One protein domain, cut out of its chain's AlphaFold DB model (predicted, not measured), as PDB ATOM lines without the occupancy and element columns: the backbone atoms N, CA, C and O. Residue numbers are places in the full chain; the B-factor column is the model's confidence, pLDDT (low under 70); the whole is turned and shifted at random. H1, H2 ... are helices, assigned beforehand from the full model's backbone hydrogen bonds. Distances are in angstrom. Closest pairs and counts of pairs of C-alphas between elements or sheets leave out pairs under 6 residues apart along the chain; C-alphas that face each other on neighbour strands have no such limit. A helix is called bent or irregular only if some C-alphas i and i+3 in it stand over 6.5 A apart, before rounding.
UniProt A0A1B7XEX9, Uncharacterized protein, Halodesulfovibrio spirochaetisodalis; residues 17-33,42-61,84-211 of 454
ATOM      1  N   LEU A  17      55.343  21.729  53.026       46.25
ATOM      2  CA  LEU A  17      56.456  22.606  53.411       46.25
ATOM      3  C   LEU A  17      57.366  21.995  54.486       46.25
ATOM      4  O   LEU A  17      58.571  22.255  54.477       46.25
ATOM      5  N   ALA A  18      56.818  21.208  55.413       50.78
ATOM      6  CA  ALA A  18      57.598  20.508  56.429       50.78
ATOM      7  C   ALA A  18      58.430  19.369  55.818       50.78
ATOM      8  O   ALA A  18      59.629  19.289  56.095       50.78
ATOM      9  N   ALA A  19      57.831  18.565  54.933       51.22
ATOM     10  CA  ALA A  19      58.517  17.497  54.205       51.22
ATOM     11  C   ALA A  19      59.641  18.049  53.310       51.22
ATOM     12  O   ALA A  19      60.777  17.579  53.362       51.22
ATOM     13  N   LEU A  20      59.372  19.130  52.572       49.34
ATOM     14  CA  LEU A  20      60.369  19.801  51.729       49.34
ATOM     15  C   LEU A  20      61.531  20.379  52.550       49.34
ATOM     16  O   LEU A  20      62.688  20.264  52.154       49.34
ATOM     17  N   LYS A  21      61.258  20.965  53.724       51.28
ATOM     18  CA  LYS A  21      62.317  21.456  54.621       51.28
ATOM     19  C   LYS A  21      63.201  20.334  55.157       51.28
ATOM     20  O   LYS A  21      64.402  20.557  55.315       51.28
ATOM     21  N   GLN A  22      62.636  19.163  55.446       56.44
ATOM     22  CA  GLN A  22      63.404  18.003  55.904       56.44
ATOM     23  C   GLN A  22      64.319  17.466  54.802       56.44
ATOM     24  O   GLN A  22      65.496  17.238  55.068       56.44
ATOM     25  N   ILE A  23      63.815  17.369  53.568       55.47
ATOM     26  CA  ILE A  23      64.597  16.969  52.391       55.47
ATOM     27  C   ILE A  23      65.770  17.934  52.160       55.47
ATOM     28  O   ILE A  23      66.924  17.514  52.133       55.47
ATOM     29  N   VAL A  24      65.506  19.245  52.106       53.28
ATOM     30  CA  VAL A  24      66.548  20.265  51.872       53.28
ATOM     31  C   VAL A  24      67.586  20.298  53.006       53.28
ATOM     32  O   VAL A  24      68.785  20.478  52.769       53.28
ATOM     33  N   SER A  25      67.156  20.101  54.254       56.78
ATOM     34  CA  SER A  25      68.069  20.031  55.407       56.78
ATOM     35  C   SER A  25      68.947  18.774  55.371       56.78
ATOM     36  O   SER A  25      70.142  18.855  55.641       56.78
ATOM     37  N   ALA A  26      68.388  17.623  54.990       55.81
ATOM     38  CA  ALA A  26      69.143  16.381  54.831       55.81
ATOM     39  C   ALA A  26      70.174  16.475  53.689       55.81
ATOM     40  O   ALA A  26      71.326  16.074  53.857       55.81
ATOM     41  N   GLU A  27      69.802  17.078  52.558       53.91
ATOM     42  CA  GLU A  27      70.709  17.304  51.427       53.91
ATOM     43  C   GLU A  27      71.848  18.272  51.759       53.91
ATOM     44  O   GLU A  27      73.003  18.029  51.406       53.91
ATOM     45  N   SER A  28      71.542  19.377  52.442       54.78
ATOM     46  CA  SER A  28      72.558  20.346  52.871       54.78
ATOM     47  C   SER A  28      73.540  19.753  53.884       54.78
ATOM     48  O   SER A  28      74.736  20.016  53.763       54.78
ATOM     49  N   ALA A  29      73.083  18.892  54.801       52.88
ATOM     50  CA  ALA A  29      73.958  18.149  55.711       52.88
ATOM     51  C   ALA A  29      74.885  17.180  54.952       52.88
ATOM     52  O   ALA A  29      76.093  17.171  55.178       52.88
ATOM     53  N   MET A  30      74.357  16.434  53.973       52.47
ATOM     54  CA  MET A  30      75.181  15.571  53.113       52.47
ATOM     55  C   MET A  30      76.232  16.359  52.318       52.47
ATOM     56  O   MET A  30      77.383  15.936  52.221       52.47
ATOM     57  N   ARG A  31      75.863  17.520  51.756       51.84
ATOM     58  CA  ARG A  31      76.797  18.387  51.012       51.84
ATOM     59  C   ARG A  31      77.856  19.026  51.912       51.84
ATOM     60  O   ARG A  31      78.957  19.291  51.441       51.84
ATOM     61  N   ALA A  32      77.537  19.263  53.182       55.78
ATOM     62  CA  ALA A  32      78.481  19.764  54.178       55.78
ATOM     63  C   ALA A  32      79.477  18.693  54.667       55.78
ATOM     64  O   ALA A  32      80.390  19.021  55.423       55.78
ATOM     65  N   GLY A  33      79.337  17.439  54.219       49.03
ATOM     66  CA  GLY A  33      80.202  16.334  54.628       49.03
ATOM     67  C   GLY A  33      79.888  15.799  56.024       49.03
ATOM     68  O   GLY A  33      80.730  15.113  56.603       49.03
ATOM     69  N   SER A  42      67.585   8.283  52.024       51.12
ATOM     70  CA  SER A  42      66.613   7.420  51.334       51.12
ATOM     71  C   SER A  42      65.381   7.112  52.200       51.12
ATOM     72  O   SER A  42      64.253   7.216  51.723       51.12
ATOM     73  N   ASP A  43      65.564   6.841  53.495       55.84
ATOM     74  CA  ASP A  43      64.458   6.590  54.432       55.84
ATOM     75  C   ASP A  43      63.581   7.844  54.646       55.84
ATOM     76  O   ASP A  43      62.353   7.743  54.696       55.84
ATOM     77  N   ILE A  44      64.190   9.038  54.705       57.78
ATOM     78  CA  ILE A  44      63.470  10.325  54.760       57.78
ATOM     79  C   ILE A  44      62.702  10.575  53.449       57.78
ATOM     80  O   ILE A  44      61.556  11.026  53.484       57.78
ATOM     81  N   PHE A  45      63.287  10.233  52.296       54.94
ATOM     82  CA  PHE A  45      62.626  10.328  50.990       54.94
ATOM     83  C   PHE A  45      61.442   9.361  50.859       54.94
ATOM     84  O   PHE A  45      60.356   9.765  50.440       54.94
ATOM     85  N   ALA A  46      61.615   8.105  51.269       53.78
ATOM     86  CA  ALA A  46      60.556   7.103  51.272       53.78
ATOM     87  C   ALA A  46      59.411   7.490  52.226       53.78
ATOM     88  O   ALA A  46      58.236   7.323  51.889       53.78
ATOM     89  N   GLN A  47      59.719   8.074  53.390       57.25
ATOM     90  CA  GLN A  47      58.705   8.620  54.299       57.25
ATOM     91  C   GLN A  47      57.950   9.816  53.699       57.25
ATOM     92  O   GLN A  47      56.730   9.881  53.836       57.25
ATOM     93  N   ALA A  48      58.625  10.717  52.985       52.06
ATOM     94  CA  ALA A  48      57.984  11.864  52.337       52.06
ATOM     95  C   ALA A  48      57.100  11.476  51.132       52.06
ATOM     96  O   ALA A  48      56.117  12.155  50.845       52.06
ATOM     97  N   LEU A  49      57.425  10.381  50.434       49.94
ATOM     98  CA  LEU A  49      56.612   9.842  49.336       49.94
ATOM     99  C   LEU A  49      55.425   9.000  49.831       49.94
ATOM    100  O   LEU A  49      54.371   8.990  49.193       49.94
ATOM    101  N   SER A  50      55.586   8.307  50.961       46.56
ATOM    102  CA  SER A  50      54.552   7.444  51.556       46.56
ATOM    103  C   SER A  50      53.568   8.187  52.469       46.56
ATOM    104  O   SER A  50      52.444   7.722  52.657       46.56
ATOM    105  N   GLY A  51      53.951   9.347  53.014       47.81
ATOM    106  CA  GLY A  51      53.105  10.185  53.861       47.81
ATOM    107  C   GLY A  51      52.679  11.481  53.169       47.81
ATOM    108  O   GLY A  51      53.491  12.382  52.991       47.81
ATOM    109  N   GLY A  52      51.393  11.602  52.824       50.59
ATOM    110  CA  GLY A  52      50.792  12.874  52.401       50.59
ATOM    111  C   GLY A  52      49.677  12.748  51.359       50.59
ATOM    112  O   GLY A  52      49.535  11.722  50.679       50.59
ATOM    113  N   SER A  53      48.884  13.816  51.231       50.09
ATOM    114  CA  SER A  53      47.919  14.003  50.141       50.09
ATOM    115  C   SER A  53      48.634  14.167  48.789       50.09
ATOM    116  O   SER A  53      49.830  14.460  48.729       50.09
ATOM    117  N   ASP A  54      47.923  13.948  47.678       44.28
ATOM    118  CA  ASP A  54      48.521  13.919  46.330       44.28
ATOM    119  C   ASP A  54      49.279  15.213  45.968       44.28
ATOM    120  O   ASP A  54      50.276  15.169  45.251       44.28
ATOM    121  N   ILE A  55      48.875  16.358  46.525       43.38
ATOM    122  CA  ILE A  55      49.540  17.660  46.336       43.38
ATOM    123  C   ILE A  55      50.943  17.663  46.961       43.38
ATOM    124  O   ILE A  55      51.896  18.169  46.366       43.38
ATOM    125  N   THR A  56      51.087  17.061  48.141       45.12
ATOM    126  CA  THR A  56      52.361  16.925  48.857       45.12
ATOM    127  C   THR A  56      53.324  16.034  48.078       45.12
ATOM    128  O   THR A  56      54.493  16.385  47.921       45.12
ATOM    129  N   ARG A  57      52.821  14.943  47.486       50.91
ATOM    130  CA  ARG A  57      53.621  14.052  46.630       50.91
ATOM    131  C   ARG A  57      54.098  14.752  45.356       50.91
ATOM    132  O   ARG A  57      55.248  14.573  44.977       50.91
ATOM    133  N   VAL A  58      53.267  15.600  44.742       44.38
ATOM    134  CA  VAL A  58      53.639  16.397  43.554       44.38
ATOM    135  C   VAL A  58      54.702  17.455  43.880       44.38
ATOM    136  O   VAL A  58      55.649  17.630  43.117       44.38
ATOM    137  N   ALA A  59      54.601  18.135  45.025       44.94
ATOM    138  CA  ALA A  59      55.597  19.127  45.439       44.94
ATOM    139  C   ALA A  59      56.956  18.487  45.789       44.94
ATOM    140  O   ALA A  59      58.005  19.022  45.429       44.94
ATOM    141  N   VAL A  60      56.938  17.318  46.443       49.28
ATOM    142  CA  VAL A  60      58.133  16.503  46.725       49.28
ATOM    143  C   VAL A  60      58.751  15.966  45.429       49.28
ATOM    144  O   VAL A  60      59.964  16.048  45.255       49.28
ATOM    145  N   ALA A  61      57.930  15.511  44.481       47.03
ATOM    146  CA  ALA A  61      58.362  15.070  43.155       47.03
ATOM    147  C   ALA A  61      59.023  16.191  42.325       47.03
ATOM    148  O   ALA A  61      60.021  15.950  41.653       47.03
ATOM    149  N   GLU A  84      62.533   2.653  38.382       62.19
ATOM    150  CA  GLU A  84      62.100   2.715  36.981       62.19
ATOM    151  C   GLU A  84      60.836   1.873  36.739       62.19
ATOM    152  O   GLU A  84      59.901   2.344  36.086       62.19
ATOM    153  N   GLU A  85      60.777   0.662  37.307       64.75
ATOM    154  CA  GLU A  85      59.615  -0.232  37.230       64.75
ATOM    155  C   GLU A  85      58.389   0.360  37.947       64.75
ATOM    156  O   GLU A  85      57.299   0.378  37.373       64.75
ATOM    157  N   HIS A  86      58.551   0.912  39.155       59.31
ATOM    158  CA  HIS A  86      57.454   1.570  39.879       59.31
ATOM    159  C   HIS A  86      56.953   2.827  39.160       59.31
ATOM    160  O   HIS A  86      55.744   3.046  39.085       59.31
ATOM    161  N   ALA A  87      57.850   3.641  38.595       58.53
ATOM    162  CA  ALA A  87      57.466   4.817  37.817       58.53
ATOM    163  C   ALA A  87      56.660   4.416  36.569       58.53
ATOM    164  O   ALA A  87      55.633   5.023  36.263       58.53
ATOM    165  N   GLN A  88      57.067   3.345  35.884       65.00
ATOM    166  CA  GLN A  88      56.354   2.840  34.712       65.00
ATOM    167  C   GLN A  88      54.980   2.247  35.070       65.00
ATOM    168  O   GLN A  88      53.999   2.484  34.360       65.00
ATOM    169  N   GLN A  89      54.872   1.538  36.197       67.38
ATOM    170  CA  GLN A  89      53.592   1.045  36.717       67.38
ATOM    171  C   GLN A  89      52.646   2.194  37.091       67.38
ATOM    172  O   GLN A  89      51.479   2.170  36.700       67.38
ATOM    173  N   LEU A  90      53.152   3.224  37.776       65.25
ATOM    174  CA  LEU A  90      52.383   4.419  38.125       65.25
ATOM    175  C   LEU A  90      51.868   5.133  36.867       65.25
ATOM    176  O   LEU A  90      50.700   5.513  36.809       65.25
ATOM    177  N   SER A  91      52.722   5.282  35.849       67.81
ATOM    178  CA  SER A  91      52.355   5.871  34.556       67.81
ATOM    179  C   SER A  91      51.217   5.104  33.885       67.81
ATOM    180  O   SER A  91      50.237   5.703  33.448       67.81
ATOM    181  N   THR A  92      51.313   3.773  33.878       70.75
ATOM    182  CA  THR A  92      50.312   2.890  33.266       70.75
ATOM    183  C   THR A  92      48.972   2.981  33.998       70.75
ATOM    184  O   THR A  92      47.948   3.248  33.376       70.75
ATOM    185  N   GLN A  93      48.972   2.864  35.331       72.88
ATOM    186  CA  GLN A  93      47.755   2.995  36.146       72.88
ATOM    187  C   GLN A  93      47.115   4.379  36.006       72.88
ATOM    188  O   GLN A  93      45.890   4.519  35.978       72.88
ATOM    189  N   ARG A  94      47.942   5.427  35.911       71.94
ATOM    190  CA  ARG A  94      47.460   6.791  35.710       71.94
ATOM    191  C   ARG A  94      46.822   6.953  34.336       71.94
ATOM    192  O   ARG A  94      45.747   7.542  34.268       71.94
ATOM    193  N   LEU A  95      47.438   6.417  33.283       75.12
ATOM    194  CA  LEU A  95      46.871   6.417  31.936       75.12
ATOM    195  C   LEU A  95      45.522   5.695  31.908       75.12
ATOM    196  O   LEU A  95      44.558   6.253  31.399       75.12
ATOM    197  N   GLU A  96      45.420   4.508  32.509       79.44
ATOM    198  CA  GLU A  96      44.159   3.760  32.604       79.44
ATOM    199  C   GLU A  96      43.059   4.582  33.291       79.44
ATOM    200  O   GLU A  96      41.955   4.715  32.757       79.44
ATOM    201  N   GLY A  97      43.365   5.193  34.441       76.81
ATOM    202  CA  GLY A  97      42.423   6.052  35.161       76.81
ATOM    203  C   GLY A  97      41.984   7.274  34.349       76.81
ATOM    204  O   GLY A  97      40.792   7.566  34.259       76.81
ATOM    205  N   LEU A  98      42.930   7.958  33.700       76.50
ATOM    206  CA  LEU A  98      42.636   9.116  32.855       76.50
ATOM    207  C   LEU A  98      41.851   8.723  31.592       76.50
ATOM    208  O   LEU A  98      40.977   9.475  31.172       76.50
ATOM    209  N   CYS A  99      42.098   7.544  31.015       84.44
ATOM    210  CA  CYS A  99      41.314   7.005  29.904       84.44
ATOM    211  C   CYS A  99      39.868   6.723  30.324       84.44
ATOM    212  O   CYS A  99      38.949   7.037  29.566       84.44
ATOM    213  N   LEU A 100      39.632   6.182  31.523       85.06
ATOM    214  CA  LEU A 100      38.275   5.990  32.046       85.06
ATOM    215  C   LEU A 100      37.537   7.326  32.205       85.06
ATOM    216  O   LEU A 100      36.378   7.444  31.800       85.06
ATOM    217  N   ASP A 101      38.210   8.340  32.748       80.88
ATOM    218  CA  ASP A 101      37.641   9.682  32.891       80.88
ATOM    219  C   ASP A 101      37.383  10.338  31.528       80.88
ATOM    220  O   ASP A 101      36.314  10.910  31.312       80.88
ATOM    221  N   ALA A 102      38.303  10.186  30.572       85.19
ATOM    222  CA  ALA A 102      38.132  10.645  29.198       85.19
ATOM    223  C   ALA A 102      36.909   9.993  28.533       85.19
ATOM    224  O   ALA A 102      36.100  10.688  27.922       85.19
ATOM    225  N   GLY A 103      36.704   8.685  28.720       88.44
ATOM    226  CA  GLY A 103      35.520   7.982  28.218       88.44
ATOM    227  C   GLY A 103      34.211   8.524  28.804       88.44
ATOM    228  O   GLY A 103      33.247   8.739  28.068       88.44
ATOM    229  N   ARG A 104      34.181   8.833  30.109       89.06
ATOM    230  CA  ARG A 104      33.024   9.469  30.771       89.06
ATOM    231  C   ARG A 104      32.760  10.882  30.253       89.06
ATOM    232  O   ARG A 104      31.606  11.245  30.035       89.06
ATOM    233  N   LEU A 105      33.812  11.668  30.017       88.69
ATOM    234  CA  LEU A 105      33.689  12.978  29.370       88.69
ATOM    235  C   LEU A 105      33.142  12.845  27.944       88.69
ATOM    236  O   LEU A 105      32.325  13.666  27.536       88.69
ATOM    237  N   GLY A 106      33.524  11.795  27.212       90.38
ATOM    238  CA  GLY A 106      32.974  11.485  25.892       90.38
ATOM    239  C   GLY A 106      31.466  11.232  25.925       90.38
ATOM    240  O   GLY A 106      30.719  11.786  25.123       90.38
ATOM    241  N   GLN A 107      30.990  10.472  26.913       89.50
ATOM    242  CA  GLN A 107      29.555  10.244  27.120       89.50
ATOM    243  C   GLN A 107      28.810  11.538  27.477       89.50
ATOM    244  O   GLN A 107      27.741  11.814  26.934       89.50
ATOM    245  N   ALA A 108      29.386  12.368  28.352       87.31
ATOM    246  CA  ALA A 108      28.813  13.668  28.698       87.31
ATOM    247  C   ALA A 108      28.755  14.609  27.483       87.31
ATOM    248  O   ALA A 108      27.768  15.318  27.292       87.31
ATOM    249  N   TYR A 109      29.783  14.581  26.630       90.31
ATOM    250  CA  TYR A 109      29.800  15.337  25.381       90.31
ATOM    251  C   TYR A 109      28.693  14.872  24.428       90.31
ATOM    252  O   TYR A 109      27.998  15.704  23.848       90.31
ATOM    253  N   ALA A 110      28.515  13.556  24.279       87.38
ATOM    254  CA  ALA A 110      27.461  12.976  23.453       87.38
ATOM    255  C   ALA A 110      26.061  13.419  23.906       87.38
ATOM    256  O   ALA A 110      25.266  13.833  23.064       87.38
ATOM    257  N   ALA A 111      25.795  13.415  25.216       86.38
ATOM    258  CA  ALA A 111      24.535  13.900  25.782       86.38
ATOM    259  C   ALA A 111      24.327  15.404  25.523       86.38
ATOM    260  O   ALA A 111      23.265  15.823  25.064       86.38
ATOM    261  N   ALA A 112      25.364  16.220  25.728       85.88
ATOM    262  CA  ALA A 112      25.301  17.656  25.452       85.88
ATOM    263  C   ALA A 112      25.123  17.970  23.954       85.88
ATOM    264  O   ALA A 112      24.586  19.013  23.585       85.88
ATOM    265  N   ALA A 113      25.569  17.083  23.060       82.62
ATOM    266  CA  ALA A 113      25.414  17.253  21.618       82.62
ATOM    267  C   ALA A 113      23.969  17.060  21.129       82.62
ATOM    268  O   ALA A 113      23.626  17.583  20.069       82.62
ATOM    269  N   GLU A 114      23.120  16.368  21.890       80.62
ATOM    270  CA  GLU A 114      21.693  16.213  21.574       80.62
ATOM    271  C   GLU A 114      20.896  17.499  21.844       80.62
ATOM    272  O   GLU A 114      19.858  17.741  21.228       80.62
ATOM    273  N   VAL A 115      21.407  18.369  22.721       81.62
ATOM    274  CA  VAL A 115      20.746  19.607  23.136       81.62
ATOM    275  C   VAL A 115      21.419  20.809  22.463       81.62
ATOM    276  O   VAL A 115      22.500  21.250  22.848       81.62
ATOM    277  N   GLN A 116      20.760  21.406  21.460       64.31
ATOM    278  CA  GLN A 116      21.322  22.522  20.671       64.31
ATOM    279  C   GLN A 116      21.781  23.733  21.512       64.31
ATOM    280  O   GLN A 116      22.676  24.461  21.088       64.31
ATOM    281  N   SER A 117      21.220  23.947  22.710       68.38
ATOM    282  CA  SER A 117      21.589  25.048  23.614       68.38
ATOM    283  C   SER A 117      22.867  24.819  24.437       68.38
ATOM    284  O   SER A 117      23.287  25.726  25.154       68.38
ATOM    285  N   GLU A 118      23.513  23.653  24.347       81.12
ATOM    286  CA  GLU A 118      24.655  23.270  25.198       81.12
ATOM    287  C   GLU A 118      26.033  23.417  24.521       81.12
ATOM    288  O   GLU A 118      27.001  22.722  24.837       81.12
ATOM    289  N   GLU A 119      26.178  24.362  23.589       80.06
ATOM    290  CA  GLU A 119      27.467  24.629  22.927       80.06
ATOM    291  C   GLU A 119      28.580  25.022  23.915       80.06
ATOM    292  O   GLU A 119      29.732  24.617  23.752       80.06
ATOM    293  N   LYS A 120      28.239  25.767  24.974       81.19
ATOM    294  CA  LYS A 120      29.193  26.132  26.029       81.19
ATOM    295  C   LYS A 120      29.667  24.900  26.808       81.19
ATOM    296  O   LYS A 120      30.870  24.715  26.949       81.19
ATOM    297  N   SER A 121      28.746  24.025  27.216       79.38
ATOM    298  CA  SER A 121      29.063  22.779  27.926       79.38
ATOM    299  C   SER A 121      29.988  21.878  27.104       79.38
ATOM    300  O   SER A 121      30.953  21.338  27.634       79.38
ATOM    301  N   ARG A 122      29.763  21.774  25.788       82.31
ATOM    302  CA  ARG A 122      30.641  21.015  24.880       82.31
ATOM    303  C   ARG A 122      32.065  21.576  24.819       82.31
ATOM    304  O   ARG A 122      33.018  20.801  24.859       82.31
ATOM    305  N   LYS A 123      32.226  22.903  24.770       86.19
ATOM    306  CA  LYS A 123      33.550  23.558  24.809       86.19
ATOM    307  C   LYS A 123      34.256  23.346  26.152       86.19
ATOM    308  O   LYS A 123      35.452  23.053  26.169       86.19
ATOM    309  N   ASP A 124      33.521  23.430  27.256       84.75
ATOM    310  CA  ASP A 124      34.060  23.193  28.602       84.75
ATOM    311  C   ASP A 124      34.517  21.725  28.770       84.75
ATOM    312  O   ASP A 124      35.578  21.453  29.338       84.75
ATOM    313  N   ILE A 125      33.778  20.767  28.194       86.62
ATOM    314  CA  ILE A 125      34.158  19.345  28.179       86.62
ATOM    315  C   ILE A 125      35.421  19.106  27.339       86.62
ATOM    316  O   ILE A 125      36.332  18.427  27.806       86.62
ATOM    317  N   LEU A 126      35.528  19.692  26.140       86.75
ATOM    318  CA  LEU A 126      36.746  19.588  25.320       86.75
ATOM    319  C   LEU A 126      37.967  20.195  26.030       86.75
ATOM    320  O   LEU A 126      39.058  19.630  25.976       86.75
ATOM    321  N   THR A 127      37.772  21.293  26.761       87.31
ATOM    322  CA  THR A 127      38.817  21.890  27.607       87.31
ATOM    323  C   THR A 127      39.231  20.927  28.724       87.31
ATOM    324  O   THR A 127      40.416  20.726  28.966       87.31
ATOM    325  N   SER A 128      38.269  20.237  29.343       83.38
ATOM    326  CA  SER A 128      38.547  19.222  30.371       83.38
ATOM    327  C   SER A 128      39.354  18.035  29.820       83.38
ATOM    328  O   SER A 128      40.213  17.500  30.518       83.38
ATOM    329  N   VAL A 129      39.147  17.638  28.558       85.38
ATOM    330  CA  VAL A 129      39.968  16.606  27.890       85.38
ATOM    331  C   VAL A 129      41.409  17.087  27.691       85.38
ATOM    332  O   VAL A 129      42.346  16.334  27.962       85.38
ATOM    333  N   GLN A 130      41.603  18.350  27.299       86.31
ATOM    334  CA  GLN A 130      42.937  18.956  27.204       86.31
ATOM    335  C   GLN A 130      43.636  18.999  28.572       86.31
ATOM    336  O   GLN A 130      44.835  18.740  28.670       86.31
ATOM    337  N   GLU A 131      42.892  19.246  29.654       81.12
ATOM    338  CA  GLU A 131      43.429  19.168  31.015       81.12
ATOM    339  C   GLU A 131      43.857  17.743  31.404       81.12
ATOM    340  O   GLU A 131      44.871  17.579  32.087       81.12
ATOM    341  N   LEU A 132      43.128  16.700  30.978       78.75
ATOM    342  CA  LEU A 132      43.541  15.305  31.198       78.75
ATOM    343  C   LEU A 132      44.831  14.973  30.438       78.75
ATOM    344  O   LEU A 132      45.729  14.358  31.014       78.75
ATOM    345  N   GLN A 133      44.962  15.430  29.189       81.12
ATOM    346  CA  GLN A 133      46.203  15.297  28.417       81.12
ATOM    347  C   GLN A 133      47.369  16.018  29.109       81.12
ATOM    348  O   GLN A 133      48.440  15.435  29.273       81.12
ATOM    349  N   GLY A 134      47.148  17.237  29.615       76.44
ATOM    350  CA  GLY A 134      48.150  17.972  30.392       76.44
ATOM    351  C   GLY A 134      48.587  17.241  31.669       76.44
ATOM    352  O   GLY A 134      49.774  17.205  31.989       76.44
ATOM    353  N   LYS A 135      47.656  16.586  32.378       74.06
ATOM    354  CA  LYS A 135      47.971  15.748  33.552       74.06
ATOM    355  C   LYS A 135      48.797  14.511  33.183       74.06
ATOM    356  O   LYS A 135      49.657  14.101  33.968       74.06
ATOM    357  N   MET A 136      48.557  13.914  32.016       79.19
ATOM    358  CA  MET A 136      49.352  12.784  31.538       79.19
ATOM    359  C   MET A 136      50.766  13.221  31.152       79.19
ATOM    360  O   MET A 136      51.726  12.623  31.629       79.19
ATOM    361  N   GLN A 137      50.911  14.331  30.425       74.75
ATOM    362  CA  GLN A 137      52.217  14.901  30.064       74.75
ATOM    363  C   GLN A 137      53.081  15.220  31.293       74.75
ATOM    364  O   GLN A 137      54.280  14.953  31.300       74.75
ATOM    365  N   GLN A 138      52.477  15.732  32.372       66.44
ATOM    366  CA  GLN A 138      53.175  15.946  33.647       66.44
ATOM    367  C   GLN A 138      53.659  14.629  34.277       66.44
ATOM    368  O   GLN A 138      54.764  14.561  34.811       66.44
ATOM    369  N   THR A 139      52.843  13.573  34.200       65.62
ATOM    370  CA  THR A 139      53.192  12.243  34.725       65.62
ATOM    371  C   THR A 139      54.305  11.600  33.893       65.62
ATOM    372  O   THR A 139      55.215  10.986  34.440       65.62
ATOM    373  N   GLU A 140      54.274  11.775  32.574       66.62
ATOM    374  CA  GLU A 140      55.317  11.310  31.659       66.62
ATOM    375  C   GLU A 140      56.639  12.020  31.908       66.62
ATOM    376  O   GLU A 140      57.652  11.346  32.066       66.62
ATOM    377  N   ALA A 141      56.636  13.353  32.001       63.91
ATOM    378  CA  ALA A 141      57.837  14.133  32.289       63.91
ATOM    379  C   ALA A 141      58.534  13.647  33.571       63.91
ATOM    380  O   ALA A 141      59.754  13.489  33.592       63.91
ATOM    381  N   LEU A 142      57.754  13.309  34.604       58.75
ATOM    382  CA  LEU A 142      58.261  12.743  35.852       58.75
ATOM    383  C   LEU A 142      58.903  11.357  35.655       58.75
ATOM    384  O   LEU A 142      60.008  11.109  36.131       58.75
ATOM    385  N   VAL A 143      58.224  10.447  34.953       60.25
ATOM    386  CA  VAL A 143      58.723   9.084  34.687       60.25
ATOM    387  C   VAL A 143      59.999   9.131  33.846       60.25
ATOM    388  O   VAL A 143      60.953   8.402  34.117       60.25
ATOM    389  N   TRP A 144      60.048  10.037  32.873       65.44
ATOM    390  CA  TRP A 144      61.211  10.278  32.026       65.44
ATOM    391  C   TRP A 144      62.398  10.845  32.799       65.44
ATOM    392  O   TRP A 144      63.518  10.362  32.621       65.44
ATOM    393  N   ALA A 145      62.160  11.803  33.699       59.25
ATOM    394  CA  ALA A 145      63.191  12.331  34.587       59.25
ATOM    395  C   ALA A 145      63.803  11.233  35.479       59.25
ATOM    396  O   ALA A 145      65.009  11.235  35.714       59.25
ATOM    397  N   ILE A 146      62.994  10.261  35.919       57.25
ATOM    398  CA  ILE A 146      63.445   9.109  36.719       57.25
ATOM    399  C   ILE A 146      64.259   8.112  35.874       57.25
ATOM    400  O   ILE A 146      65.268   7.588  36.342       57.25
ATOM    401  N   GLN A 147      63.844   7.850  34.630       57.00
ATOM    402  CA  GLN A 147      64.482   6.858  33.752       57.00
ATOM    403  C   GLN A 147      65.745   7.376  33.040       57.00
ATOM    404  O   GLN A 147      66.596   6.580  32.642       57.00
ATOM    405  N   GLY A 148      65.889   8.692  32.859       55.34
ATOM    406  CA  GLY A 148      67.083   9.308  32.272       55.34
ATOM    407  C   GLY A 148      67.377   8.900  30.820       55.34
ATOM    408  O   GLY A 148      68.548   8.851  30.438       55.34
ATOM    409  N   ARG A 149      66.351   8.570  30.018       59.69
ATOM    410  CA  ARG A 149      66.510   8.211  28.591       59.69
ATOM    411  C   ARG A 149      66.269   9.389  27.635       59.69
ATOM    412  O   ARG A 149      66.027  10.514  28.063       59.69
ATOM    413  N   SER A 150      66.466   9.139  26.337       55.12
ATOM    414  CA  SER A 150      66.546  10.175  25.299       55.12
ATOM    415  C   SER A 150      65.226  10.927  25.070       55.12
ATOM    416  O   SER A 150      64.140  10.380  25.249       55.12
ATOM    417  N   VAL A 151      65.335  12.183  24.625       61.03
ATOM    418  CA  VAL A 151      64.199  13.088  24.369       61.03
ATOM    419  C   VAL A 151      63.257  12.548  23.277       61.03
ATOM    420  O   VAL A 151      62.045  12.725  23.367       61.03
ATOM    421  N   ASP A 152      63.785  11.828  22.285       61.69
ATOM    422  CA  ASP A 152      62.997  11.316  21.155       61.69
ATOM    423  C   ASP A 152      62.037  10.182  21.560       61.69
ATOM    424  O   ASP A 152      60.871  10.176  21.160       61.69
ATOM    425  N   GLU A 153      62.485   9.255  22.417       64.81
ATOM    426  CA  GLU A 153      61.626   8.190  22.959       64.81
ATOM    427  C   GLU A 153      60.511   8.765  23.856       64.81
ATOM    428  O   GLU A 153      59.401   8.224  23.909       64.81
ATOM    429  N   SER A 154      60.778   9.903  24.510       66.75
ATOM    430  CA  SER A 154      59.802  10.628  25.328       66.75
ATOM    431  C   SER A 154      58.670  11.222  24.503       66.75
ATOM    432  O   SER A 154      57.495  11.039  24.830       66.75
ATOM    433  N   HIS A 155      59.004  11.850  23.376       70.19
ATOM    434  CA  HIS A 155      58.005  12.395  22.465       70.19
ATOM    435  C   HIS A 155      57.124  11.311  21.836       70.19
ATOM    436  O   HIS A 155      55.918  11.520  21.681       70.19
ATOM    437  N   GLN A 156      57.693  10.149  21.504       74.62
ATOM    438  CA  GLN A 156      56.925   9.041  20.937       74.62
ATOM    439  C   GLN A 156      55.925   8.455  21.944       74.62
ATOM    440  O   GLN A 156      54.760   8.266  21.596       74.62
ATOM    441  N   LEU A 157      56.345   8.214  23.190       74.38
ATOM    442  CA  LEU A 157      55.459   7.689  24.232       74.38
ATOM    443  C   LEU A 157      54.358   8.698  24.601       74.38
ATOM    444  O   LEU A 157      53.197   8.321  24.748       74.38
ATOM    445  N   SER A 158      54.704   9.985  24.679       79.25
ATOM    446  CA  SER A 158      53.738  11.056  24.956       79.25
ATOM    447  C   SER A 158      52.662  11.164  23.878       79.25
ATOM    448  O   SER A 158      51.474  11.338  24.171       79.25
ATOM    449  N   ARG A 159      53.057  10.991  22.612       80.88
ATOM    450  CA  ARG A 159      52.125  10.931  21.486       80.88
ATOM    451  C   ARG A 159      51.184   9.728  21.592       80.88
ATOM    452  O   ARG A 159      49.979   9.915  21.455       80.88
ATOM    453  N   GLN A 160      51.706   8.542  21.904       84.62
ATOM    454  CA  GLN A 160      50.901   7.323  22.057       84.62
ATOM    455  C   GLN A 160      49.879   7.441  23.192       84.62
ATOM    456  O   GLN A 160      48.706   7.123  23.015       84.62
ATOM    457  N   ASN A 161      50.287   7.957  24.348       84.81
ATOM    458  CA  ASN A 161      49.391   8.130  25.491       84.81
ATOM    459  C   ASN A 161      48.346   9.228  25.246       84.81
ATOM    460  O   ASN A 161      47.181   9.078  25.621       84.81
ATOM    461  N   SER A 162      48.734  10.311  24.566       86.31
ATOM    462  CA  SER A 162      47.799  11.354  24.125       86.31
ATOM    463  C   SER A 162      46.776  10.804  23.123       86.31
ATOM    464  O   SER A 162      45.589  11.119  23.240       86.31
ATOM    465  N   SER A 163      47.217   9.945  22.194       90.44
ATOM    466  CA  SER A 163      46.360   9.213  21.254       90.44
ATOM    467  C   SER A 163      45.394   8.280  21.989       90.44
ATOM    468  O   SER A 163      44.192   8.333  21.741       90.44
ATOM    469  N   ALA A 164      45.875   7.505  22.966       88.75
ATOM    470  CA  ALA A 164      45.050   6.593  23.759       88.75
ATOM    471  C   ALA A 164      43.960   7.327  24.566       88.75
ATOM    472  O   ALA A 164      42.804   6.894  24.594       88.75
ATOM    473  N   LEU A 165      44.296   8.470  25.177       90.00
ATOM    474  CA  LEU A 165      43.328   9.318  25.884       90.00
ATOM    475  C   LEU A 165      42.256   9.862  24.941       90.00
ATOM    476  O   LEU A 165      41.062   9.800  25.248       90.00
ATOM    477  N   LEU A 166      42.681  10.367  23.782       91.56
ATOM    478  CA  LEU A 166      41.780  10.918  22.778       91.56
ATOM    479  C   LEU A 166      40.880   9.832  22.186       91.56
ATOM    480  O   LEU A 166      39.677  10.037  22.051       91.56
ATOM    481  N   ARG A 167      41.429   8.642  21.930       94.44
ATOM    482  CA  ARG A 167      40.663   7.456  21.554       94.44
ATOM    483  C   ARG A 167      39.622   7.101  22.602       94.44
ATOM    484  O   ARG A 167      38.491   6.807  22.229       94.44
ATOM    485  N   SER A 168      39.969   7.103  23.887       92.00
ATOM    486  CA  SER A 168      39.007   6.763  24.937       92.00
ATOM    487  C   SER A 168      37.852   7.769  24.989       92.00
ATOM    488  O   SER A 168      36.685   7.376  25.023       92.00
ATOM    489  N   PHE A 169      38.164   9.068  24.891       94.31
ATOM    490  CA  PHE A 169      37.157  10.126  24.779       94.31
ATOM    491  C   PHE A 169      36.250   9.928  23.560       94.31
ATOM    492  O   PHE A 169      35.034   9.807  23.711       94.31
ATOM    493  N   LEU A 170      36.831   9.835  22.362       93.88
ATOM    494  CA  LEU A 170      36.084   9.680  21.112       93.88
ATOM    495  C   LEU A 170      35.277   8.378  21.092       93.88
ATOM    496  O   LEU A 170      34.131   8.382  20.657       93.88
ATOM    497  N   GLY A 171      35.822   7.285  21.627       91.25
ATOM    498  CA  GLY A 171      35.117   6.016  21.795       91.25
ATOM    499  C   GLY A 171      33.881   6.155  22.683       91.25
ATOM    500  O   GLY A 171      32.819   5.640  22.333       91.25
ATOM    501  N   GLY A 172      33.991   6.911  23.780       89.25
ATOM    502  CA  GLY A 172      32.855   7.281  24.627       89.25
ATOM    503  C   GLY A 172      31.793   8.087  23.874       89.25
ATOM    504  O   GLY A 172      30.608   7.782  23.990       89.25
ATOM    505  N   VAL A 173      32.205   9.056  23.045       90.81
ATOM    506  CA  VAL A 173      31.275   9.830  22.205       90.81
ATOM    507  C   VAL A 173      30.567   8.924  21.197       90.81
ATOM    508  O   VAL A 173      29.346   8.948  21.121       90.81
ATOM    509  N   ILE A 174      31.302   8.103  20.440       88.94
ATOM    510  CA  ILE A 174      30.757   7.243  19.372       88.94
ATOM    511  C   ILE A 174      29.768   6.210  19.916       88.94
ATOM    512  O   ILE A 174      28.758   5.921  19.269       88.94
ATOM    513  N   ALA A 175      30.070   5.636  21.084       85.38
ATOM    514  CA  ALA A 175      29.219   4.642  21.728       85.38
ATOM    515  C   ALA A 175      27.871   5.227  22.171       85.38
ATOM    516  O   ALA A 175      26.874   4.511  22.173       85.38
ATOM    517  N   SER A 176      27.838   6.512  22.537       83.88
ATOM    518  CA  SER A 176      26.624   7.188  23.005       83.88
ATOM    519  C   SER A 176      25.907   7.988  21.916       83.88
ATOM    520  O   SER A 176      24.688   8.068  21.935       83.88
ATOM    521  N   ASN A 177      26.634   8.573  20.962       85.00
ATOM    522  CA  ASN A 177      26.093   9.376  19.868       85.00
ATOM    523  C   ASN A 177      27.061   9.390  18.666       85.00
ATOM    524  O   ASN A 177      27.941  10.248  18.542       85.00
ATOM    525  N   HIS A 178      26.878   8.444  17.742       83.75
ATOM    526  CA  HIS A 178      27.721   8.312  16.547       83.75
ATOM    527  C   HIS A 178      27.714   9.561  15.646       83.75
ATOM    528  O   HIS A 178      28.740   9.879  15.048       83.75
ATOM    529  N   ALA A 179      26.593  10.288  15.565       82.25
ATOM    530  CA  ALA A 179      26.461  11.478  14.724       82.25
ATOM    531  C   ALA A 179      27.303  12.648  15.253       82.25
ATOM    532  O   ALA A 179      27.861  13.414  14.468       82.25
ATOM    533  N   ALA A 180      27.447  12.753  16.577       85.06
ATOM    534  CA  ALA A 180      28.379  13.680  17.214       85.06
ATOM    535  C   ALA A 180      29.835  13.185  17.137       85.06
ATOM    536  O   ALA A 180      30.752  13.995  17.011       85.06
ATOM    537  N   GLY A 181      30.049  11.866  17.194       86.81
ATOM    538  CA  GLY A 181      31.378  11.249  17.163       86.81
ATOM    539  C   GLY A 181      32.070  11.313  15.801       86.81
ATOM    540  O   GLY A 181      33.254  11.625  15.740       86.81
ATOM    541  N   ALA A 182      31.350  11.066  14.702       86.06
ATOM    542  CA  ALA A 182      31.915  11.046  13.350       86.06
ATOM    543  C   ALA A 182      32.683  12.330  12.956       86.06
ATOM    544  O   ALA A 182      33.835  12.211  12.537       86.06
ATOM    545  N   PRO A 183      32.129  13.553  13.112       87.50
ATOM    546  CA  PRO A 183      32.866  14.773  12.779       87.50
ATOM    547  C   PRO A 183      34.066  15.005  13.706       87.50
ATOM    548  O   PRO A 183      35.113  15.448  13.240       87.50
ATOM    549  N   LEU A 184      33.944  14.658  14.993       88.38
ATOM    550  CA  LEU A 184      35.032  14.784  15.966       88.38
ATOM    551  C   LEU A 184      36.215  13.865  15.641       88.38
ATOM    552  O   LEU A 184      37.363  14.279  15.759       88.38
ATOM    553  N   VAL A 185      35.954  12.625  15.221       90.62
ATOM    554  CA  VAL A 185      37.010  11.677  14.830       90.62
ATOM    555  C   VAL A 185      37.793  12.191  13.623       90.62
ATOM    556  O   VAL A 185      39.020  12.095  13.612       90.62
ATOM    557  N   GLU A 186      37.115  12.781  12.638       87.81
ATOM    558  CA  GLU A 186      37.788  13.384  11.482       87.81
ATOM    559  C   GLU A 186      38.584  14.643  11.855       87.81
ATOM    560  O   GLU A 186      39.714  14.806  11.394       87.81
ATOM    561  N   GLU A 187      38.057  15.497  12.738       89.50
ATOM    562  CA  GLU A 187      38.770  16.682  13.241       89.50
ATOM    563  C   GLU A 187      40.036  16.302  14.033       89.50
ATOM    564  O   GLU A 187      41.089  16.931  13.898       89.50
ATOM    565  N   CYS A 188      39.965  15.222  14.812       87.25
ATOM    566  CA  CYS A 188      41.046  14.740  15.669       87.25
ATOM    567  C   CYS A 188      42.017  13.760  14.991       87.25
ATOM    568  O   CYS A 188      43.008  13.366  15.606       87.25
ATOM    569  N   LYS A 189      41.789  13.384  13.729       89.44
ATOM    570  CA  LYS A 189      42.571  12.367  13.006       89.44
ATOM    571  C   LYS A 189      44.083  12.588  13.051       89.44
ATOM    572  O   LYS A 189      44.838  11.636  13.198       89.44
ATOM    573  N   GLY A 190      44.538  13.839  12.943       86.75
ATOM    574  CA  GLY A 190      45.969  14.174  12.963       86.75
ATOM    575  C   GLY A 190      46.658  13.963  14.318       86.75
ATOM    576  O   GLY A 190      47.886  13.947  14.375       86.75
ATOM    577  N   GLN A 191      45.883  13.810  15.393       86.81
ATOM    578  CA  GLN A 191      46.360  13.606  16.764       86.81
ATOM    579  C   GLN A 191      46.306  12.134  17.197       86.81
ATOM    580  O   GLN A 191      46.822  11.795  18.258       86.81
ATOM    581  N   LEU A 192      45.683  11.278  16.385       89.44
ATOM    582  CA  LEU A 192      45.562   9.849  16.634       89.44
ATOM    583  C   LEU A 192      46.670   9.095  15.905       89.44
ATOM    584  O   LEU A 192      47.005   9.385  14.753       89.44
ATOM    585  N   ASP A 193      47.209   8.085  16.569       91.06
ATOM    586  CA  ASP A 193      48.036   7.093  15.906       91.06
ATOM    587  C   ASP A 193      47.155   6.163  15.057       91.06
ATOM    588  O   ASP A 193      45.955   5.999  15.291       91.06
ATOM    589  N   GLN A 194      47.754   5.550  14.033       88.62
ATOM    590  CA  GLN A 194      47.010   4.823  13.001       88.62
ATOM    591  C   GLN A 194      46.103   3.720  13.573       88.62
ATOM    592  O   GLN A 194      44.945   3.620  13.176       88.62
ATOM    593  N   LEU A 195      46.610   2.924  14.519       85.44
ATOM    594  CA  LEU A 195      45.854   1.828  15.136       85.44
ATOM    595  C   LEU A 195      44.633   2.335  15.911       85.44
ATOM    596  O   LEU A 195      43.554   1.755  15.817       85.44
ATOM    597  N   ASP A 196      44.783   3.442  16.638       88.94
ATOM    598  CA  ASP A 196      43.691   4.030  17.412       88.94
ATOM    599  C   ASP A 196      42.617   4.636  16.503       88.94
ATOM    600  O   ASP A 196      41.424   4.476  16.764       88.94
ATOM    601  N   TYR A 197      43.022   5.283  15.405       90.38
ATOM    602  CA  TYR A 197      42.092   5.786  14.393       90.38
ATOM    603  C   TYR A 197      41.332   4.650  13.689       90.38
ATOM    604  O   TYR A 197      40.118   4.741  13.502       90.38
ATOM    605  N   GLU A 198      42.008   3.554  13.336       88.00
ATOM    606  CA  GLU A 198      41.363   2.369  12.757       88.00
ATOM    607  C   GLU A 198      40.348   1.737  13.723       88.00
ATOM    608  O   GLU A 198      39.241   1.379  13.309       88.00
ATOM    609  N   ASP A 199      40.678   1.650  15.014       89.75
ATOM    610  CA  ASP A 199      39.761   1.151  16.042       89.75
ATOM    611  C   ASP A 199      38.529   2.060  16.209       89.75
ATOM    612  O   ASP A 199      37.402   1.562  16.302       89.75
ATOM    613  N   LEU A 200      38.704   3.386  16.182       90.50
ATOM    614  CA  LEU A 200      37.591   4.344  16.206       90.50
ATOM    615  C   LEU A 200      36.712   4.243  14.956       90.50
ATOM    616  O   LEU A 200      35.487   4.280  15.069       90.50
ATOM    617  N   ASN A 201      37.303   4.046  13.777       86.19
ATOM    618  CA  ASN A 201      36.547   3.833  12.543       86.19
ATOM    619  C   ASN A 201      35.715   2.549  12.593       86.19
ATOM    620  O   ASN A 201      34.552   2.553  12.195       86.19
ATOM    621  N   ARG A 202      36.256   1.459  13.147       85.38
ATOM    622  CA  ARG A 202      35.477   0.228  13.378       85.38
ATOM    623  C   ARG A 202      34.317   0.465  14.344       85.38
ATOM    624  O   ARG A 202      33.220  -0.043  14.110       85.38
ATOM    625  N   LEU A 203      34.536   1.244  15.406       84.88
ATOM    626  CA  LEU A 203      33.474   1.632  16.339       84.88
ATOM    627  C   LEU A 203      32.399   2.487  15.657       84.88
ATOM    628  O   LEU A 203      31.216   2.231  15.866       84.88
ATOM    629  N   LEU A 204      32.781   3.443  14.804       86.19
ATOM    630  CA  LEU A 204      31.851   4.255  14.011       86.19
ATOM    631  C   LEU A 204      31.021   3.400  13.053       86.19
ATOM    632  O   LEU A 204      29.798   3.546  13.002       86.19
ATOM    633  N   LEU A 205      31.660   2.477  12.329       84.25
ATOM    634  CA  LEU A 205      30.982   1.544  11.426       84.25
ATOM    635  C   LEU A 205      29.965   0.683  12.185       84.25
ATOM    636  O   LEU A 205      28.813   0.574  11.772       84.25
ATOM    637  N   ARG A 206      30.353   0.131  13.340       82.44
ATOM    638  CA  ARG A 206      29.461  -0.693  14.165       82.44
ATOM    639  C   ARG A 206      28.308   0.113  14.767       82.44
ATOM    640  O   ARG A 206      27.171  -0.341  14.715       82.44
ATOM    641  N   SER A 207      28.592   1.291  15.319       83.94
ATOM    642  CA  SER A 207      27.589   2.153  15.956       83.94
ATOM    643  C   SER A 207      26.569   2.676  14.934       83.94
ATOM    644  O   SER A 207      25.364   2.587  15.152       83.94
ATOM    645  N   SER A 208      27.032   3.112  13.755       84.19
ATOM    646  CA  SER A 208      26.148   3.519  12.651       84.19
ATOM    647  C   SER A 208      25.317   2.356  12.096       84.19
ATOM    648  O   SER A 208      24.134   2.533  11.813       84.19
ATOM    649  N   CYS A 209      25.900   1.155  11.989       84.50
ATOM    650  CA  CYS A 209      25.168  -0.057  11.615       84.50
ATOM    651  C   CYS A 209      24.058  -0.392  12.624       84.50
ATOM    652  O   CYS A 209      22.945  -0.709  12.210       84.50
ATOM    653  N   GLU A 210      24.336  -0.319  13.931       85.62
ATOM    654  CA  GLU A 210      23.340  -0.584  14.978       85.62
ATOM    655  C   GLU A 210      22.194   0.429  14.923       85.62
ATOM    656  O   GLU A 210      21.031   0.043  14.907       85.62
ATOM    657  N   GLN A 211      22.511   1.720  14.811       84.19
ATOM    658  CA  GLN A 211      21.493   2.765  14.745       84.19
ATOM    659  C   GLN A 211      20.586   2.605  13.519       84.19
ATOM    660  O   GLN A 211      19.365   2.733  13.612       84.19
TER     661      GLN A 211
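What this domain is: This is residues 17 to 33, 42 to 61 and 84 to 211 of the 454 residues of an uncharacterized protein of Halodesulfovibrio spirochaetisodalis (UniProt A0A1B7XEX9). Three long helices, H4, H5 and H6, pack lengthwise into an up-and-down bundle, which the shorter helices H7 and H8 extend beside the second half of H6. A small separate cluster of three short helices, H1, H2 and H3, lies beyond the other end of the bundle, with H3 only close to H5 and residues 27 to 33 sticking out free. The printed part has 165 residues with eight named helices, H1 to H8 in chain order, and no named strand; its class is all helix. It is loose, with a radius of gyration of the C-alphas of 20.3 A, and its outline is a rod spanning 71 by 34 by 20 A.

Where its parts are: The longest helix, H4, covers residues 84 to 114 and 45.3 A, from C-alpha 84 at (62.100, 2.715, 36.981) to C-alpha 114 at (21.693, 16.213, 21.574). H5, residues 119 to 147, measures 42.5 A, and H6, residues 151 to 176, 38.1 A. H7 is residues 178 to 191; it is irregular, with C-alphas 187 and 190 7.6 A apart. H8, residues 194 to 211, measures 25.7 A and ends with C-alpha 211 at (21.493, 2.765, 14.745). H1 is residues 17 to 31, beginning with C-alpha 17 at (56.456, 22.606, 53.411); H2 is residues 42 to 50 and H3 residues 54 to 61.

How they stand to each other: H6 is the hub, touching H4, H5, H7 and H8. H4 and H6 touch, closest at the C-alphas of Gly 103 and Phe 169, 4.4 A, running the same way at a shallow tilt of 34 degrees, only just short of steep. H4 and H5 form a hairpin at 6 degrees, a shallow tilt, closest at the C-alphas of Ala 87 and Val 143, 5.4 A. H6 and H7 form another, closest at the C-alphas of Ile 174 and Gly 181, 4.6 A. H8 touches residues 163 to 175 of H6 alone, closest at the C-alphas of Arg 167 and Asp 196, 6.2 A. H1 and H2 touch, with the C-alphas of Ala 19 and Ala 48 closest at 6.0 A. H3 and H5 are close but not clearly touching, with the C-alphas of Ala 61 and Leu 142 closest at 7.7 A. In H1, H2, H3, H5, H6 and H8 every O i to N i+4 pair is within hydrogen-bond range; in H4 26 of 27 are, in H7 6 of 10.

The domain as a whole: The C-alphas of Gly 33 and Gln 211 are the two farthest apart, 72.3 A. Residues 34 to 41 and 62 to 83 are not printed; the gaps between C-alphas are 16.6 A and 14.3 A. Of the links printed whole, each is tight. Mean pLDDT of the printed part is 73.6; residues 17 to 33, 42 to 61, 84 to 91, 116 to 117 and 138 to 154 are under 70.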